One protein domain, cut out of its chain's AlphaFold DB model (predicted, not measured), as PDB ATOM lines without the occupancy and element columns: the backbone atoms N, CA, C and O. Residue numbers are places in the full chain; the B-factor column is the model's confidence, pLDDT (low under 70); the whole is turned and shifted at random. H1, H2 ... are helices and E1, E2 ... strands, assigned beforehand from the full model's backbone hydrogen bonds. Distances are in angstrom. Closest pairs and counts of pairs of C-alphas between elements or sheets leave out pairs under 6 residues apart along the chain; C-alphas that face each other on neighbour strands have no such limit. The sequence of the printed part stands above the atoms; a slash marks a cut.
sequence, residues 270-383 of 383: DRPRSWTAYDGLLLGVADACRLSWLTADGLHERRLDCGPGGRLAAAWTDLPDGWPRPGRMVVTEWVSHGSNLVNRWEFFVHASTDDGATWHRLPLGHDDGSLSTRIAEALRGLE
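What this domain is: This is residues 270 to 383 of the 383 residues of an uncharacterized protein of Nocardioides albidus (UniProt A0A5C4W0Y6). Two antiparallel four-stranded sheets form a sandwich, only partly face to face, with H1 covering the far face of the second sheet. The long hairpin E6 and E7 runs toward one end of the longest axis. Each sheet is a meander, each strand the antiparallel neighbour of the one before, in the orders E1 E2 E3 E4 and E5 E6 E7 E8. The 114 printed residues are mostly strand by class, with eight named strands and then one named helix; the whole is compact, radius of gyration of the C-alphas 14.0 A, spanning 46 by 33 by 20 A.

Where its parts are: Find C-alpha 272 at (165.313, 118.426, 207.512), where E1 begins and runs to 278, 16.2 A. Next come E2, 281 to 286, 16.5 A; E3, 290 to 294; E4, 299 to 303; and E5, 311 to 314. E6, 329 to 337, spans 26.2 A, and E7, 344 to 352, 26.5 A. E8 is 360 to 363; H1, 371 to 380, 14.4 A, ends at (144.269, 135.126, 200.184).

How they stand to each other: In the twisted first sheet, look for N 276 and O 283 of E1 and E2, 2.8 A apart. Between the sheets, the closest C-alphas of E2 and E5 are Val 285 and Ala 313, 6.2 A. Across E6 and E7, N 333 and O 348 are 2.8 A apart. H1 makes two layers, a helix on one face of the second sheet, at a height over the sheet of 9.5 A; its closest C-alpha pair with E7 is Val 349 and Ile 375, 6.8 A. Every O i to N i+4 pair in H1 is within hydrogen-bond range.

The domain as a whole: The farthest C-alphas, Asp 297 and Leu 341, are 46.9 A apart. The printed part has no cut; E5 to E6 is the long link. Look for pLDDT under 70 at, for instance, 338 to 343.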
ATOM      1  N   ASP A 270     168.650 115.275 213.451       62.69
ATOM      2  CA  ASP A 270     167.390 114.729 212.921       62.69
ATOM      3  C   ASP A 270     166.846 115.569 211.749       62.69
ATOM      4  O   ASP A 270     165.773 116.176 211.766       62.69
ATOM      5  N   ARG A 271     167.674 115.527 210.704       65.31
ATOM      6  CA  ARG A 271     167.710 116.340 209.483       65.31
ATOM      7  C   ARG A 271     166.340 116.676 208.882       65.31
ATOM      8  O   ARG A 271     165.617 115.773 208.438       65.31
ATOM      9  N   PRO A 272     166.071 117.973 208.665       63.31
ATOM     10  CA  PRO A 272     165.313 118.426 207.512       63.31
ATOM     11  C   PRO A 272     165.804 117.760 206.223       63.31
ATOM     12  O   PRO A 272     166.994 117.505 206.051       63.31
ATOM     13  N   ARG A 273     164.866 117.435 205.333       63.97
ATOM     14  CA  ARG A 273     165.114 116.901 203.988       63.97
ATOM     15  C   ARG A 273     165.425 117.996 202.975       63.97
ATOM     16  O   ARG A 273     165.985 117.700 201.922       63.97
ATOM     17  N   SER A 274     165.027 119.230 203.262       65.12
ATOM     18  CA  SER A 274     165.332 120.409 202.462       65.12
ATOM     19  C   SER A 274     165.244 121.676 203.303       65.12
ATOM     20  O   SER A 274     164.518 121.722 204.301       65.12
ATOM     21  N   TRP A 275     165.972 122.700 202.867       71.06
ATOM     22  CA  TRP A 275     165.937 124.052 203.406       71.06
ATOM     23  C   TRP A 275     165.556 125.059 202.316       71.06
ATOM     24  O   TRP A 275     165.804 124.854 201.127       71.06
ATOM     25  N   THR A 276     164.919 126.168 202.682       66.69
ATOM     26  CA  THR A 276     164.518 127.222 201.735       66.69
ATOM     27  C   THR A 276     164.522 128.584 202.408       66.69
ATOM     28  O   THR A 276     163.916 128.763 203.463       66.69
ATOM     29  N   ALA A 277     165.234 129.537 201.809       66.19
ATOM     30  CA  ALA A 277     165.271 130.914 202.274       66.19
ATOM     31  C   ALA A 277     164.054 131.691 201.756       66.19
ATOM     32  O   ALA A 277     163.726 131.627 200.572       66.19
ATOM     33  N   TYR A 278     163.446 132.458 202.649       63.84
ATOM     34  CA  TYR A 278     162.449 133.487 202.385       63.84
ATOM     35  C   TYR A 278     162.966 134.808 202.984       63.84
ATOM     36  O   TYR A 278     164.001 134.827 203.651       63.84
ATOM     37  N   ASP A 279     162.290 135.926 202.727       61.22
ATOM     38  CA  ASP A 279     162.741 137.252 203.173       61.22
ATOM     39  C   ASP A 279     162.951 137.314 204.705       61.22
ATOM     40  O   ASP A 279     162.001 137.230 205.482       61.22
ATOM     41  N   GLY A 280     164.216 137.381 205.141       59.59
ATOM     42  CA  GLY A 280     164.622 137.371 206.554       59.59
ATOM     43  C   GLY A 280     164.494 136.034 207.307       59.59
ATOM     44  O   GLY A 280     164.802 135.996 208.500       59.59
ATOM     45  N   LEU A 281     164.080 134.945 206.649       71.62
ATOM     46  CA  LEU A 281     163.753 133.658 207.277       71.62
ATOM     47  C   LEU A 281     164.347 132.474 206.500       71.62
ATOM     48  O   LEU A 281     164.396 132.471 205.275       71.62
ATOM     49  N   LEU A 282     164.745 131.411 207.194       73.94
ATOM     50  CA  LEU A 282     165.127 130.148 206.565       73.94
ATOM     51  C   LEU A 282     164.290 129.001 207.128       73.94
ATOM     52  O   LEU A 282     164.257 128.787 208.335       73.94
ATOM     53  N   LEU A 283     163.653 128.246 206.239       76.69
ATOM     54  CA  LEU A 283     162.667 127.221 206.553       76.69
ATOM     55  C   LEU A 283     163.199 125.831 206.193       76.69
ATOM     56  O   LEU A 283     163.511 125.568 205.034       76.69
ATOM     57  N   GLY A 284     163.312 124.947 207.177       79.00
ATOM     58  CA  GLY A 284     163.709 123.549 207.045       79.00
ATOM     59  C   GLY A 284     162.512 122.618 207.212       79.00
ATOM     60  O   GLY A 284     161.742 122.739 208.162       79.00
ATOM     61  N   VAL A 285     162.352 121.662 206.300       78.06
ATOM     62  CA  VAL A 285     161.237 120.706 206.315       78.06
ATOM     63  C   VAL A 285     161.758 119.287 206.498       78.06
ATOM     64  O   VAL A 285     162.530 118.802 205.676       78.06
ATOM     65  N   ALA A 286     161.330 118.603 207.558       75.38
ATOM     66  CA  ALA A 286     161.801 117.275 207.943       75.38
ATOM     67  C   ALA A 286     160.743 116.176 207.770       75.38
ATOM     68  O   ALA A 286     159.583 116.407 207.416       75.38
ATOM     69  N   ASP A 287     161.168 114.937 208.021       71.62
ATOM     70  CA  ASP A 287     160.271 113.787 208.071       71.62
ATOM     71  C   ASP A 287     159.204 113.909 209.166       71.62
ATOM     72  O   ASP A 287     159.332 114.655 210.139       71.62
ATOM     73  N   ALA A 288     158.130 113.130 209.003       77.75
ATOM     74  CA  ALA A 288     157.018 113.054 209.950       77.75
ATOM     75  C   ALA A 288     156.413 114.428 210.313       77.75
ATOM     76  O   ALA A 288     155.968 114.623 211.442       77.75
ATOM     77  N   CYS A 289     156.401 115.361 209.358       85.44
ATOM     78  CA  CYS A 289     155.837 116.703 209.487       85.44
ATOM     79  C   CYS A 289     156.423 117.565 210.611       85.44
ATOM     80  O   CYS A 289     155.723 118.388 211.203       85.44
ATOM     81  N   ARG A 290     157.722 117.410 210.893       86.94
ATOM     82  CA  ARG A 290     158.465 118.443 211.615       86.94
ATOM     83  C   ARG A 290     158.902 119.548 210.650       86.94
ATOM     84  O   ARG A 290     159.343 119.293 209.530       86.94
ATOM     85  N   LEU A 291     158.780 120.769 211.136       87.25
ATOM     86  CA  LEU A 291     159.266 122.002 210.559       87.25
ATOM     87  C   LEU A 291     160.293 122.603 211.524       87.25
ATOM     88  O   LEU A 291     160.043 122.651 212.728       87.25
ATOM     89  N   SER A 292     161.398 123.103 210.993       85.69
ATOM     90  CA  SER A 292     162.368 123.915 211.726       85.69
ATOM     91  C   SER A 292     162.485 125.249 210.988       85.69
ATOM     92  O   SER A 292     162.487 125.256 209.761       85.69
ATOM     93  N   TRP A 293     162.559 126.389 211.669       84.44
ATOM     94  CA  TRP A 293     162.760 127.678 210.999       84.44
ATOM     95  C   TRP A 293     163.694 128.584 211.773       84.44
ATOM     96  O   TRP A 293     163.857 128.463 212.983       84.44
ATOM     97  N   LEU A 294     164.329 129.487 211.042       79.19
ATOM     98  CA  LEU A 294     165.359 130.363 211.551       79.19
ATOM     99  C   LEU A 294     164.925 131.817 211.435       79.19
ATOM    100  O   LEU A 294     164.569 132.259 210.344       79.19
ATOM    101  N   THR A 295     165.004 132.547 212.546       77.69
ATOM    102  CA  THR A 295     164.756 133.994 212.619       77.69
ATOM    103  C   THR A 295     166.020 134.735 213.076       77.69
ATOM    104  O   THR A 295     167.105 134.154 213.178       77.69
ATOM    105  N   ALA A 296     165.908 136.036 213.356       73.69
ATOM    106  CA  ALA A 296     166.966 136.800 214.020       73.69
ATOM    107  C   ALA A 296     167.198 136.361 215.483       73.69
ATOM    108  O   ALA A 296     168.325 136.442 215.981       73.69
ATOM    109  N   ASP A 297     166.155 135.866 216.156       76.31
ATOM    110  CA  ASP A 297     166.201 135.496 217.575       76.31
ATOM    111  C   ASP A 297     166.773 134.092 217.808       76.31
ATOM    112  O   ASP A 297     167.449 133.859 218.816       76.31
ATOM    113  N   GLY A 298     166.570 133.169 216.863       78.94
ATOM    114  CA  GLY A 298     167.126 131.823 216.934       78.94
ATOM    115  C   GLY A 298     166.489 130.818 215.977       78.94
ATOM    116  O   GLY A 298     165.665 131.165 215.128       78.94
ATOM    117  N   LEU A 299     166.898 129.557 216.141       83.00
ATOM    118  CA  LEU A 299     166.267 128.388 215.534       83.00
ATOM    119  C   LEU A 299     165.042 127.972 216.362       83.00
ATOM    120  O   LEU A 299     165.138 127.811 217.579       83.00
ATOM    121  N   HIS A 300     163.930 127.732 215.680       85.88
ATOM    122  CA  HIS A 300     162.655 127.280 216.229       85.88
ATOM    123  C   HIS A 300     162.246 125.964 215.574       85.88
ATOM    124  O   HIS A 300     162.615 125.699 214.429       85.88
ATOM    125  N   GLU A 301     161.444 125.157 216.267       87.81
ATOM    126  CA  GLU A 301     160.903 123.909 215.725       87.81
ATOM    127  C   GLU A 301     159.435 123.703 216.097       87.81
ATOM    128  O   GLU A 301     158.984 124.072 217.181       87.81
ATOM    129  N   ARG A 302     158.690 123.044 215.206       89.25
ATOM    130  CA  ARG A 302     157.295 122.653 215.421       89.25
ATOM    131  C   ARG A 302     156.983 121.360 214.681       89.25
ATOM    132  O   ARG A 302     157.498 121.102 213.599       89.25
ATOM    133  N   ARG A 303     156.083 120.554 215.238       90.38
ATOM    134  CA  ARG A 303     155.413 119.478 214.500       90.38
ATOM    135  C   ARG A 303     154.060 119.995 214.014       90.38
ATOM    136  O   ARG A 303     153.308 120.544 214.813       90.38
ATOM    137  N   LEU A 304     153.779 119.839 212.725       90.19
ATOM    138  CA  LEU A 304     152.489 120.179 212.127       90.19
ATOM    139  C   LEU A 304     151.570 118.953 212.114       90.19
ATOM    140  O   LEU A 304     152.026 117.823 211.908       90.19
ATOM    141  N   ASP A 305     150.272 119.188 212.300       89.81
ATOM    142  CA  ASP A 305     149.236 118.151 212.315       89.81
ATOM    143  C   ASP A 305     148.860 117.728 210.885       89.81
ATOM    144  O   ASP A 305     147.812 118.080 210.342       89.81
ATOM    145  N   CYS A 306     149.766 116.991 210.246       88.50
ATOM    146  CA  CYS A 306     149.526 116.349 208.957       88.50
ATOM    147  C   CYS A 306     148.559 115.164 209.046       88.50
ATOM    148  O   CYS A 306     148.453 114.481 210.067       88.50
ATOM    149  N   GLY A 307     147.955 114.837 207.904       84.44
ATOM    150  CA  GLY A 307     147.247 113.583 207.698       84.44
ATOM    151  C   GLY A 307     148.179 112.357 207.735       84.44
ATOM    152  O   GLY A 307     149.397 112.475 207.553       84.44
ATOM    153  N   PRO A 308     147.629 111.146 207.948       83.19
ATOM    154  CA  PRO A 308     148.400 109.903 207.930       83.19
ATOM    155  C   PRO A 308     149.175 109.720 206.618       83.19
ATOM    156  O   PRO A 308     148.608 109.783 205.533       83.19
ATOM    157  N   GLY A 309     150.488 109.492 206.712       78.44
ATOM    158  CA  GLY A 309     151.361 109.366 205.536       78.44
ATOM    159  C   GLY A 309     151.668 110.683 204.808       78.44
ATOM    160  O   GLY A 309     152.381 110.648 203.803       78.44
ATOM    161  N   GLY A 310     151.177 111.821 205.315       82.94
ATOM    162  CA  GLY A 310     151.464 113.152 204.793       82.94
ATOM    163  C   GLY A 310     152.959 113.466 204.782       82.94
ATOM    164  O   GLY A 310     153.707 113.103 205.695       82.94
ATOM    165  N   ARG A 311     153.404 114.134 203.717       82.25
ATOM    166  CA  ARG A 311     154.784 114.596 203.541       82.25
ATOM    167  C   ARG A 311     154.783 116.095 203.322       82.25
ATOM    168  O   ARG A 311     154.085 116.571 202.434       82.25
ATOM    169  N   LEU A 312     155.580 116.814 204.104       84.00
ATOM    170  CA  LEU A 312     155.806 118.234 203.877       84.00
ATOM    171  C   LEU A 312     156.866 118.453 202.789       84.00
ATOM    172  O   LEU A 312     157.837 117.699 202.685       84.00
ATOM    173  N   ALA A 313     156.702 119.539 202.043       76.69
ATOM    174  CA  ALA A 313     157.714 120.172 201.210       76.69
ATOM    175  C   ALA A 313     157.567 121.695 201.342       76.69
ATOM    176  O   ALA A 313     156.443 122.205 201.363       76.69
ATOM    177  N   ALA A 314     158.673 122.436 201.426       72.50
ATOM    178  CA  ALA A 314     158.609 123.897 201.400       72.50
ATOM    179  C   ALA A 314     158.008 124.380 200.062       72.50
ATOM    180  O   ALA A 314     158.152 123.722 199.032       72.50
ATOM    181  N   ALA A 315     157.266 125.491 200.086       64.81
ATOM    182  CA  ALA A 315     156.574 125.994 198.900       64.81
ATOM    183  C   ALA A 315     157.551 126.808 198.034       64.81
ATOM    184  O   ALA A 315     157.967 127.901 198.420       64.81
ATOM    185  N   TRP A 316     157.980 126.237 196.907       57.53
ATOM    186  CA  TRP A 316     159.149 126.715 196.151       57.53
ATOM    187  C   TRP A 316     158.847 127.651 194.986       57.53
ATOM    188  O   TRP A 316     159.743 128.368 194.545       57.53
ATOM    189  N   THR A 317     157.614 127.655 194.489       53.19
ATOM    190  CA  THR A 317     157.209 128.466 193.340       53.19
ATOM    191  C   THR A 317     155.852 129.110 193.602       53.19
ATOM    192  O   THR A 317     154.993 128.533 194.269       53.19
ATOM    193  N   ASP A 318     155.681 130.315 193.060       60.50
ATOM    194  CA  ASP A 318     154.383 130.959 192.834       60.50
ATOM    195  C   ASP A 318     153.531 131.244 194.082       60.50
ATOM    196  O   ASP A 318     152.302 131.137 194.073       60.50
ATOM    197  N   LEU A 319     154.186 131.678 195.160       71.31
ATOM    198  CA  LEU A 319     153.500 132.427 196.211       71.31
ATOM    199  C   LEU A 319     152.971 133.747 195.617       71.31
ATOM    200  O   LEU A 319     153.683 134.354 194.814       71.31
ATOM    201  N   PRO A 320     151.759 134.205 195.984       74.44
ATOM    202  CA  PRO A 320     151.205 135.434 195.427       74.44
ATOM    203  C   PRO A 320     152.090 136.645 195.749       74.44
ATOM    204  O   PRO A 320     152.766 136.677 196.781       74.44
ATOM    205  N   ASP A 321     152.074 137.643 194.862       72.81
ATOM    206  CA  ASP A 321     152.919 138.832 194.979       72.81
ATOM    207  C   ASP A 321     152.771 139.502 196.347       72.81
ATOM    208  O   ASP A 321     151.676 139.805 196.820       72.81
ATOM    209  N   GLY A 322     153.908 139.731 197.002       72.38
ATOM    210  CA  GLY A 322     153.944 140.305 198.339       72.38
ATOM    211  C   GLY A 322     153.478 139.371 199.461       72.38
ATOM    212  O   GLY A 322     153.358 139.861 200.578       72.38
ATOM    213  N   TRP A 323     153.249 138.073 199.232       79.12
ATOM    214  CA  TRP A 323     153.120 137.098 200.322       79.12
ATOM    215  C   TRP A 323     154.435 136.845 201.077       79.12
ATOM    216  O   TRP A 323     154.381 136.797 202.308       79.12
ATOM    217  N   PRO A 324     155.610 136.722 200.418       73.88
ATOM    218  CA  PRO A 324     156.889 136.651 201.118       73.88
ATOM    219  C   PRO A 324     157.135 137.968 201.867       73.88
ATOM    220  O   PRO A 324     157.382 139.003 201.251       73.88
ATOM    221  N   ARG A 325     157.003 137.925 203.193       75.50
ATOM    222  CA  ARG A 325     157.229 139.031 204.134       75.50
ATOM    223  C   ARG A 325     157.746 138.459 205.457       75.50
ATOM    224  O   ARG A 325     157.430 137.302 205.754       75.50
ATOM    225  N   PRO A 326     158.434 139.260 206.288       74.81
ATOM    226  CA  PRO A 326     158.739 138.894 207.669       74.81
ATOM    227  C   PRO A 326     157.499 138.365 208.408       74.81
ATOM    228  O   PRO A 326     156.393 138.874 208.216       74.81
ATOM    229  N   GLY A 327     157.674 137.312 209.206       77.25
ATOM    230  CA  GLY A 327     156.597 136.637 209.934       77.25
ATOM    231  C   GLY A 327     155.677 135.729 209.114       77.25
ATOM    232  O   GLY A 327     154.960 134.926 209.712       77.25
ATOM    233  N   ARG A 328     155.702 135.777 207.772       85.81
ATOM    234  CA  ARG A 328     154.894 134.886 206.924       85.81
ATOM    235  C   ARG A 328     155.676 133.640 206.511       85.81
ATOM    236  O   ARG A 328     156.764 133.723 205.948       85.81
ATOM    237  N   MET A 329     155.084 132.470 206.738       85.69
ATOM    238  CA  MET A 329     155.641 131.169 206.359       85.69
ATOM    239  C   MET A 329     154.614 130.303 205.650       85.69
ATOM    240  O   MET A 329     153.412 130.424 205.882       85.69
ATOM    241  N   VAL A 330     155.098 129.409 204.789       87.25
ATOM    242  CA  VAL A 330     154.250 128.546 203.970       87.25
ATOM    243  C   VAL A 330     154.982 127.265 203.558       87.25
ATOM    244  O   VAL A 330     156.080 127.298 203.003       87.25
ATOM    245  N   VAL A 331     154.349 126.120 203.808       88.38
ATOM    246  CA  VAL A 331     154.771 124.802 203.312       88.38
ATOM    247  C   VAL A 331     153.577 124.062 202.720       88.38
ATOM    248  O   VAL A 331     152.429 124.308 203.084       88.38
ATOM    249  N   THR A 332     153.838 123.131 201.810       87.81
ATOM    250  CA  THR A 332     152.819 122.235 201.252       87.81
ATOM    251  C   THR A 332     152.894 120.865 201.919       87.81
ATOM    252  O   THR A 332     153.981 120.376 202.212       87.81
ATOM    253  N   GLU A 333     151.747 120.238 202.157       89.69
ATOM    254  CA  GLU A 333     151.616 118.846 202.597       89.69
ATOM    255  C   GLU A 333     150.966 118.035 201.481       89.69
ATOM    256  O   GLU A 333     149.920 118.425 200.964       89.69
ATOM    257  N   TRP A 334     151.570 116.908 201.108       86.69
ATOM    258  CA  TRP A 334     151.016 115.985 200.120       86.69
ATOM    259  C   TRP A 334     150.670 114.670 200.826       86.69
ATOM    260  O   TRP A 334     151.546 114.029 201.417       86.69
ATOM    261  N   VAL A 335     149.404 114.258 200.766       86.12
ATOM    262  CA  VAL A 335     148.889 113.029 201.389       86.12
ATOM    263  C   VAL A 335     148.537 112.027 200.296       86.12
ATOM    264  O   VAL A 335     147.685 112.294 199.452       86.12
ATOM    265  N   SER A 336     149.197 110.867 200.308       83.25
ATOM    266  CA  SER A 336     148.925 109.778 199.364       83.25
ATOM    267  C   SER A 336     147.852 108.848 199.919       83.25
ATOM    268  O   SER A 336     148.131 108.036 200.803       83.25
ATOM    269  N   HIS A 337     146.658 108.887 199.337       77.31
ATOM    270  CA  HIS A 337     145.585 107.943 199.630       77.31
ATOM    271  C   HIS A 337     145.591 106.817 198.598       77.31
ATOM    272  O   HIS A 337     145.135 106.990 197.467       77.31
ATOM    273  N   GLY A 338     146.109 105.648 198.980       60.50
ATOM    274  CA  GLY A 338     146.017 104.461 198.132       60.50
ATOM    275  C   GLY A 338     146.919 103.299 198.536       60.50
ATOM    276  O   GLY A 338     148.136 103.434 198.632       60.50
ATOM    277  N   SER A 339     146.315 102.118 198.670       57.16
ATOM    278  CA  SER A 339     147.002 100.844 198.474       57.16
ATOM    279  C   SER A 339     146.710 100.347 197.056       57.16
ATOM    280  O   SER A 339     145.587  99.931 196.775       57.16
ATOM    281  N   ASN A 340     147.742 100.333 196.211       50.91
ATOM    282  CA  ASN A 340     147.787  99.780 194.849       50.91
ATOM    283  C   ASN A 340     147.163 100.634 193.715       50.91
ATOM    284  O   ASN A 340     145.963 100.871 193.640       50.91
ATOM    285  N   LEU A 341     148.030 100.966 192.748       53.66
ATOM    286  CA  LEU A 341     147.769 101.326 191.340       53.66
ATOM    287  C   LEU A 341     147.041 102.639 190.991       53.66
ATOM    288  O   LEU A 341     147.209 103.087 189.860       53.66
ATOM    289  N   VAL A 342     146.334 103.310 191.904       56.59
ATOM    290  CA  VAL A 342     145.862 104.695 191.677       56.59
ATOM    291  C   VAL A 342     146.150 105.556 192.904       56.59
ATOM    292  O   VAL A 342     145.362 105.596 193.845       56.59
ATOM    293  N   ASN A 343     147.281 106.264 192.891       61.44
ATOM    294  CA  ASN A 343     147.613 107.220 193.948       61.44
ATOM    295  C   ASN A 343     146.748 108.476 193.782       61.44
ATOM    296  O   ASN A 343     147.022 109.300 192.907       61.44
ATOM    297  N   ARG A 344     145.725 108.640 194.627       74.56
ATOM    298  CA  ARG A 344     145.081 109.946 194.808       74.56
ATOM    299  C   ARG A 344     145.918 110.759 195.786       74.56
ATOM    300  O   ARG A 344     146.241 110.277 196.870       74.56
ATOM    301  N   TRP A 345     146.265 111.976 195.387       80.69
ATOM    302  CA  TRP A 345     147.027 112.907 196.207       80.69
ATOM    303  C   TRP A 345     146.115 114.036 196.660       80.69
ATOM    304  O   TRP A 345     145.605 114.782 195.827       80.69
ATOM    305  N   GLU A 346     145.930 114.166 197.969       88.31
ATOM    306  CA  GLU A 346     145.384 115.387 198.554       88.31
ATOM    307  C   GLU A 346     146.534 116.343 198.860       88.31
ATOM    308  O   GLU A 346     147.579 115.934 199.375       88.31
ATOM    309  N   PHE A 347     146.332 117.620 198.551       88.56
ATOM    310  CA  PHE A 347     147.307 118.673 198.792       88.56
ATOM    311  C   PHE A 347     146.742 119.655 199.812       88.56
ATOM    312  O   PHE A 347     145.578 120.048 199.734       88.56
ATOM    313  N   PHE A 348     147.577 120.075 200.754       91.50
ATOM    314  CA  PHE A 348     147.246 121.101 201.735       91.50
ATOM    315  C   PHE A 348     148.360 122.142 201.769       91.50
ATOM    316  O   PHE A 348     149.524 121.835 201.506       91.50
ATOM    317  N   VAL A 349     148.011 123.368 202.130       91.69
ATOM    318  CA  VAL A 349     148.960 124.406 202.527       91.69
ATOM    319  C   VAL A 349     148.925 124.520 204.040       91.69
ATOM    320  O   VAL A 349     147.855 124.625 204.629       91.69
ATOM    321  N   HIS A 350     150.094 124.527 204.668       92.62
ATOM    322  CA  HIS A 350     150.254 125.010 206.031       92.62
ATOM    323  C   HIS A 350     150.874 126.395 205.958       92.62
ATOM    324  O   HIS A 350     151.947 126.545 205.371       92.62
ATOM    325  N   ALA A 351     150.216 127.389 206.540       92.00
ATOM    326  CA  ALA A 351     150.697 128.764 206.547       92.00
ATOM    327  C   ALA A 351     150.642 129.384 207.945       92.00
ATOM    328  O   ALA A 351     149.740 129.089 208.728       92.00
ATOM    329  N   SER A 352     151.601 130.259 208.227       91.19
ATOM    330  CA  SER A 352     151.670 131.106 209.421       91.19
ATOM    331  C   SER A 352     151.847 132.556 208.977       91.19
ATOM    332  O   SER A 352     152.458 132.820 207.937       91.19
ATOM    333  N   THR A 353     151.302 133.487 209.754       90.62
ATOM    334  CA  THR A 353     151.407 134.941 209.544       90.62
ATOM    335  C   THR A 353     152.009 135.664 210.757       90.62
ATOM    336  O   THR A 353     151.985 136.891 210.813       90.62
ATOM    337  N   ASP A 354     152.543 134.903 211.718       89.06
ATOM    338  CA  ASP A 354     152.918 135.326 213.070       89.06
ATOM    339  C   ASP A 354     154.213 134.645 213.568       89.06
ATOM    340  O   ASP A 354     154.283 134.128 214.686       89.06
ATOM    341  N   ASP A 355     155.237 134.589 212.709       84.94
ATOM    342  CA  ASP A 355     156.565 134.014 213.007       84.94
ATOM    343  C   ASP A 355     156.530 132.533 213.454       84.94
ATOM    344  O   ASP A 355     157.476 132.011 214.046       84.94
ATOM    345  N   GLY A 356     155.456 131.816 213.107       87.62
ATOM    346  CA  GLY A 356     155.262 130.391 213.384       87.62
ATOM    347  C   GLY A 356     154.518 130.088 214.685       87.62
ATOM    348  O   GLY A 356     154.382 128.905 215.040       87.62
ATOM    349  N   ALA A 357     154.028 131.114 215.389       89.19
ATOM    350  CA  ALA A 357     153.270 130.959 216.627       89.19
ATOM    351  C   ALA A 357     151.921 130.248 216.397       89.19
ATOM    352  O   ALA A 357     151.557 129.353 217.171       89.19
ATOM    353  N   THR A 358     151.236 130.516 215.284       92.12
ATOM    354  CA  THR A 358     150.046 129.788 214.823       92.12
ATOM    355  C   THR A 358     150.221 129.281 213.394       92.12
ATOM    356  O   THR A 358     151.042 129.775 212.629       92.12
ATOM    357  N   TRP A 359     149.500 128.209 213.055       92.81
ATOM    358  CA  TRP A 359     149.568 127.566 211.742       92.81
ATOM    359  C   TRP A 359     148.173 127.147 211.290       92.81
ATOM    360  O   TRP A 359     147.447 126.478 212.027       92.81
ATOM    361  N   HIS A 360     147.828 127.505 210.059       93.88
ATOM    362  CA  HIS A 360     146.569 127.173 209.405       93.88
ATOM    363  C   HIS A 360     146.806 126.091 208.357       93.88
ATOM    364  O   HIS A 360     147.567 126.306 207.416       93.88
ATOM    365  N   ARG A 361     146.133 124.944 208.502       93.69
ATOM    366  CA  ARG A 361     146.127 123.855 207.518       93.69
ATOM    367  C   ARG A 361     144.927 124.015 206.584       93.69
ATOM    368  O   ARG A 361     143.796 123.734 206.974       93.69
ATOM    369  N   LEU A 362     145.180 124.459 205.359       92.44
ATOM    370  CA  LEU A 362     144.177 124.763 204.341       92.44
ATOM    371  C   LEU A 362     144.171 123.677 203.251       92.44
ATOM    372  O   LEU A 362     145.233 123.381 202.702       92.44
ATOM    373  N   PRO A 363     143.022 123.067 202.910       91.19
ATOM    374  CA  PRO A 363     142.940 122.138 201.787       91.19
ATOM    375  C   PRO A 363     143.077 122.885 200.458       91.19
ATOM    376  O   PRO A 363     142.450 123.924 200.260       91.19
ATOM    377  N   LEU A 364     143.850 122.330 199.526       87.00
ATOM    378  CA  LEU A 364     143.840 122.775 198.137       87.00
ATOM    379  C   LEU A 364     142.783 121.977 197.369       87.00
ATOM    380  O   LEU A 364     142.780 120.744 197.401       87.00
ATOM    381  N   GLY A 365     141.892 122.684 196.670       78.44
ATOM    382  CA  GLY A 365     140.860 122.078 195.826       78.44
ATOM    383  C   GLY A 365     141.443 121.150 194.754       78.44
ATOM    384  O   GLY A 365     142.616 121.254 194.386       78.44
ATOM    385  N   HIS A 366     140.624 120.236 194.236       72.00
ATOM    386  CA  HIS A 366     141.013 119.328 193.146       72.00
ATOM    387  C   HIS A 366     140.841 119.954 191.748       72.00
ATOM    388  O   HIS A 366     140.953 119.247 190.751       72.00
ATOM    389  N   ASP A 367     140.554 121.254 191.684       70.19
ATOM    390  CA  ASP A 367     140.202 121.969 190.459       70.19
ATOM    391  C   ASP A 367     141.362 122.007 189.450       70.19
ATOM    392  O   ASP A 367     142.536 121.978 189.833       70.19
ATOM    393  N   ASP A 368     141.028 122.150 188.161       69.06
ATOM    394  CA  ASP A 368     141.955 122.106 187.012       69.06
ATOM    395  C   ASP A 368     143.018 123.235 186.990       69.06
ATOM    396  O   ASP A 368     143.819 123.343 186.058       69.06
ATOM    397  N   GLY A 369     143.046 124.094 188.013       71.31
ATOM    398  CA  GLY A 369     144.050 125.134 188.196       71.31
ATOM    399  C   GLY A 369     145.431 124.583 188.573       71.31
ATOM    400  O   GLY A 369     145.579 123.569 189.271       71.31
ATOM    401  N   SER A 370     146.477 125.309 188.169       81.75
ATOM    402  CA  SER A 370     147.843 125.025 188.619       81.75
ATOM    403  C   SER A 370     147.919 125.007 190.152       81.75
ATOM    404  O   SER A 370     147.153 125.683 190.846       81.75
ATOM    405  N   LEU A 371     148.846 124.209 190.695       77.38
ATOM    406  CA  LEU A 371     149.077 124.135 192.142       77.38
ATOM    407  C   LEU A 371     149.340 125.537 192.721       77.38
ATOM    408  O   LEU A 371     148.764 125.902 193.739       77.38
ATOM    409  N   SER A 372     150.122 126.326 191.990       77.12
ATOM    410  CA  SER A 372     150.397 127.753 192.147       77.12
ATOM    411  C   SER A 372     149.144 128.602 192.401       77.12
ATOM    412  O   SER A 372     149.031 129.247 193.441       77.12
ATOM    413  N   THR A 373     148.159 128.559 191.493       83.12
ATOM    414  CA  THR A 373     146.910 129.330 191.630       83.12
ATOM    415  C   THR A 373     146.130 128.907 192.870       83.12
ATOM    416  O   THR A 373     145.677 129.764 193.624       83.12
ATOM    417  N   ARG A 374     146.043 127.597 193.136       86.06
ATOM    418  CA  ARG A 374     145.338 127.062 194.310       86.06
ATOM    419  C   ARG A 374     146.015 127.450 195.629       86.06
ATOM    420  O   ARG A 374     145.324 127.779 196.588       86.06
ATOM    421  N   ILE A 375     147.352 127.466 195.677       85.75
ATOM    422  CA  ILE A 375     148.116 128.002 196.814       85.75
ATOM    423  C   ILE A 375     147.789 129.487 196.998       85.75
ATOM    424  O   ILE A 375     147.422 129.893 198.098       85.75
ATOM    425  N   ALA A 376     147.865 130.291 195.935       85.19
ATOM    426  CA  ALA A 376     147.581 131.721 196.012       85.19
ATOM    427  C   ALA A 376     146.149 132.022 196.492       85.19
ATOM    428  O   ALA A 376     145.953 132.914 197.313       85.19
ATOM    429  N   GLU A 377     145.153 131.265 196.031       87.38
ATOM    430  CA  GLU A 377     143.759 131.388 196.471       87.38
ATOM    431  C   GLU A 377     143.563 130.999 197.938       87.38
ATOM    432  O   GLU A 377     142.896 131.733 198.666       87.38
ATOM    433  N   ALA A 378     144.185 129.910 198.399       88.81
ATOM    434  CA  ALA A 378     144.149 129.520 199.806       88.81
ATOM    435  C   ALA A 378     144.786 130.589 200.714       88.81
ATOM    436  O   ALA A 378     144.232 130.924 201.760       88.81
ATOM    437  N   LEU A 379     145.920 131.167 200.299       88.69
ATOM    438  CA  LEU A 379     146.642 132.181 201.074       88.69
ATOM    439  C   LEU A 379     145.910 133.530 201.151       88.69
ATOM    440  O   LEU A 379     145.979 134.180 202.191       88.69
ATOM    441  N   ARG A 380     145.140 133.927 200.123       86.44
ATOM    442  CA  ARG A 380     144.269 135.126 200.184       86.44
ATOM    443  C   ARG A 380     143.223 135.058 201.304       86.44
ATOM    444  O   ARG A 380     142.748 136.097 201.739       86.44
ATOM    445  N   GLY A 381     142.856 133.861 201.767       82.19
ATOM    446  CA  GLY A 381     141.952 133.678 202.908       82.19
ATOM    447  C   GLY A 381     142.585 133.956 204.280       82.19
ATOM    448  O   GLY A 381     141.896 133.820 205.290       82.19
ATOM    449  N   LEU A 382     143.879 134.296 204.323       83.69
ATOM    450  CA  LEU A 382     144.653 134.622 205.528       83.69
ATOM    451  C   LEU A 382     145.150 136.084 205.549       83.69
ATOM    452  O   LEU A 382     145.971 136.432 206.403       83.69
ATOM    453  N   GLU A 383     144.701 136.915 204.603       76.69
ATOM    454  CA  GLU A 383     144.962 138.365 204.550       76.69
ATOM    455  C   GLU A 383     143.809 139.188 205.140       76.69
ATOM    456  O   GLU A 383     144.136 140.196 205.808       76.69
TER     457      GLU A 383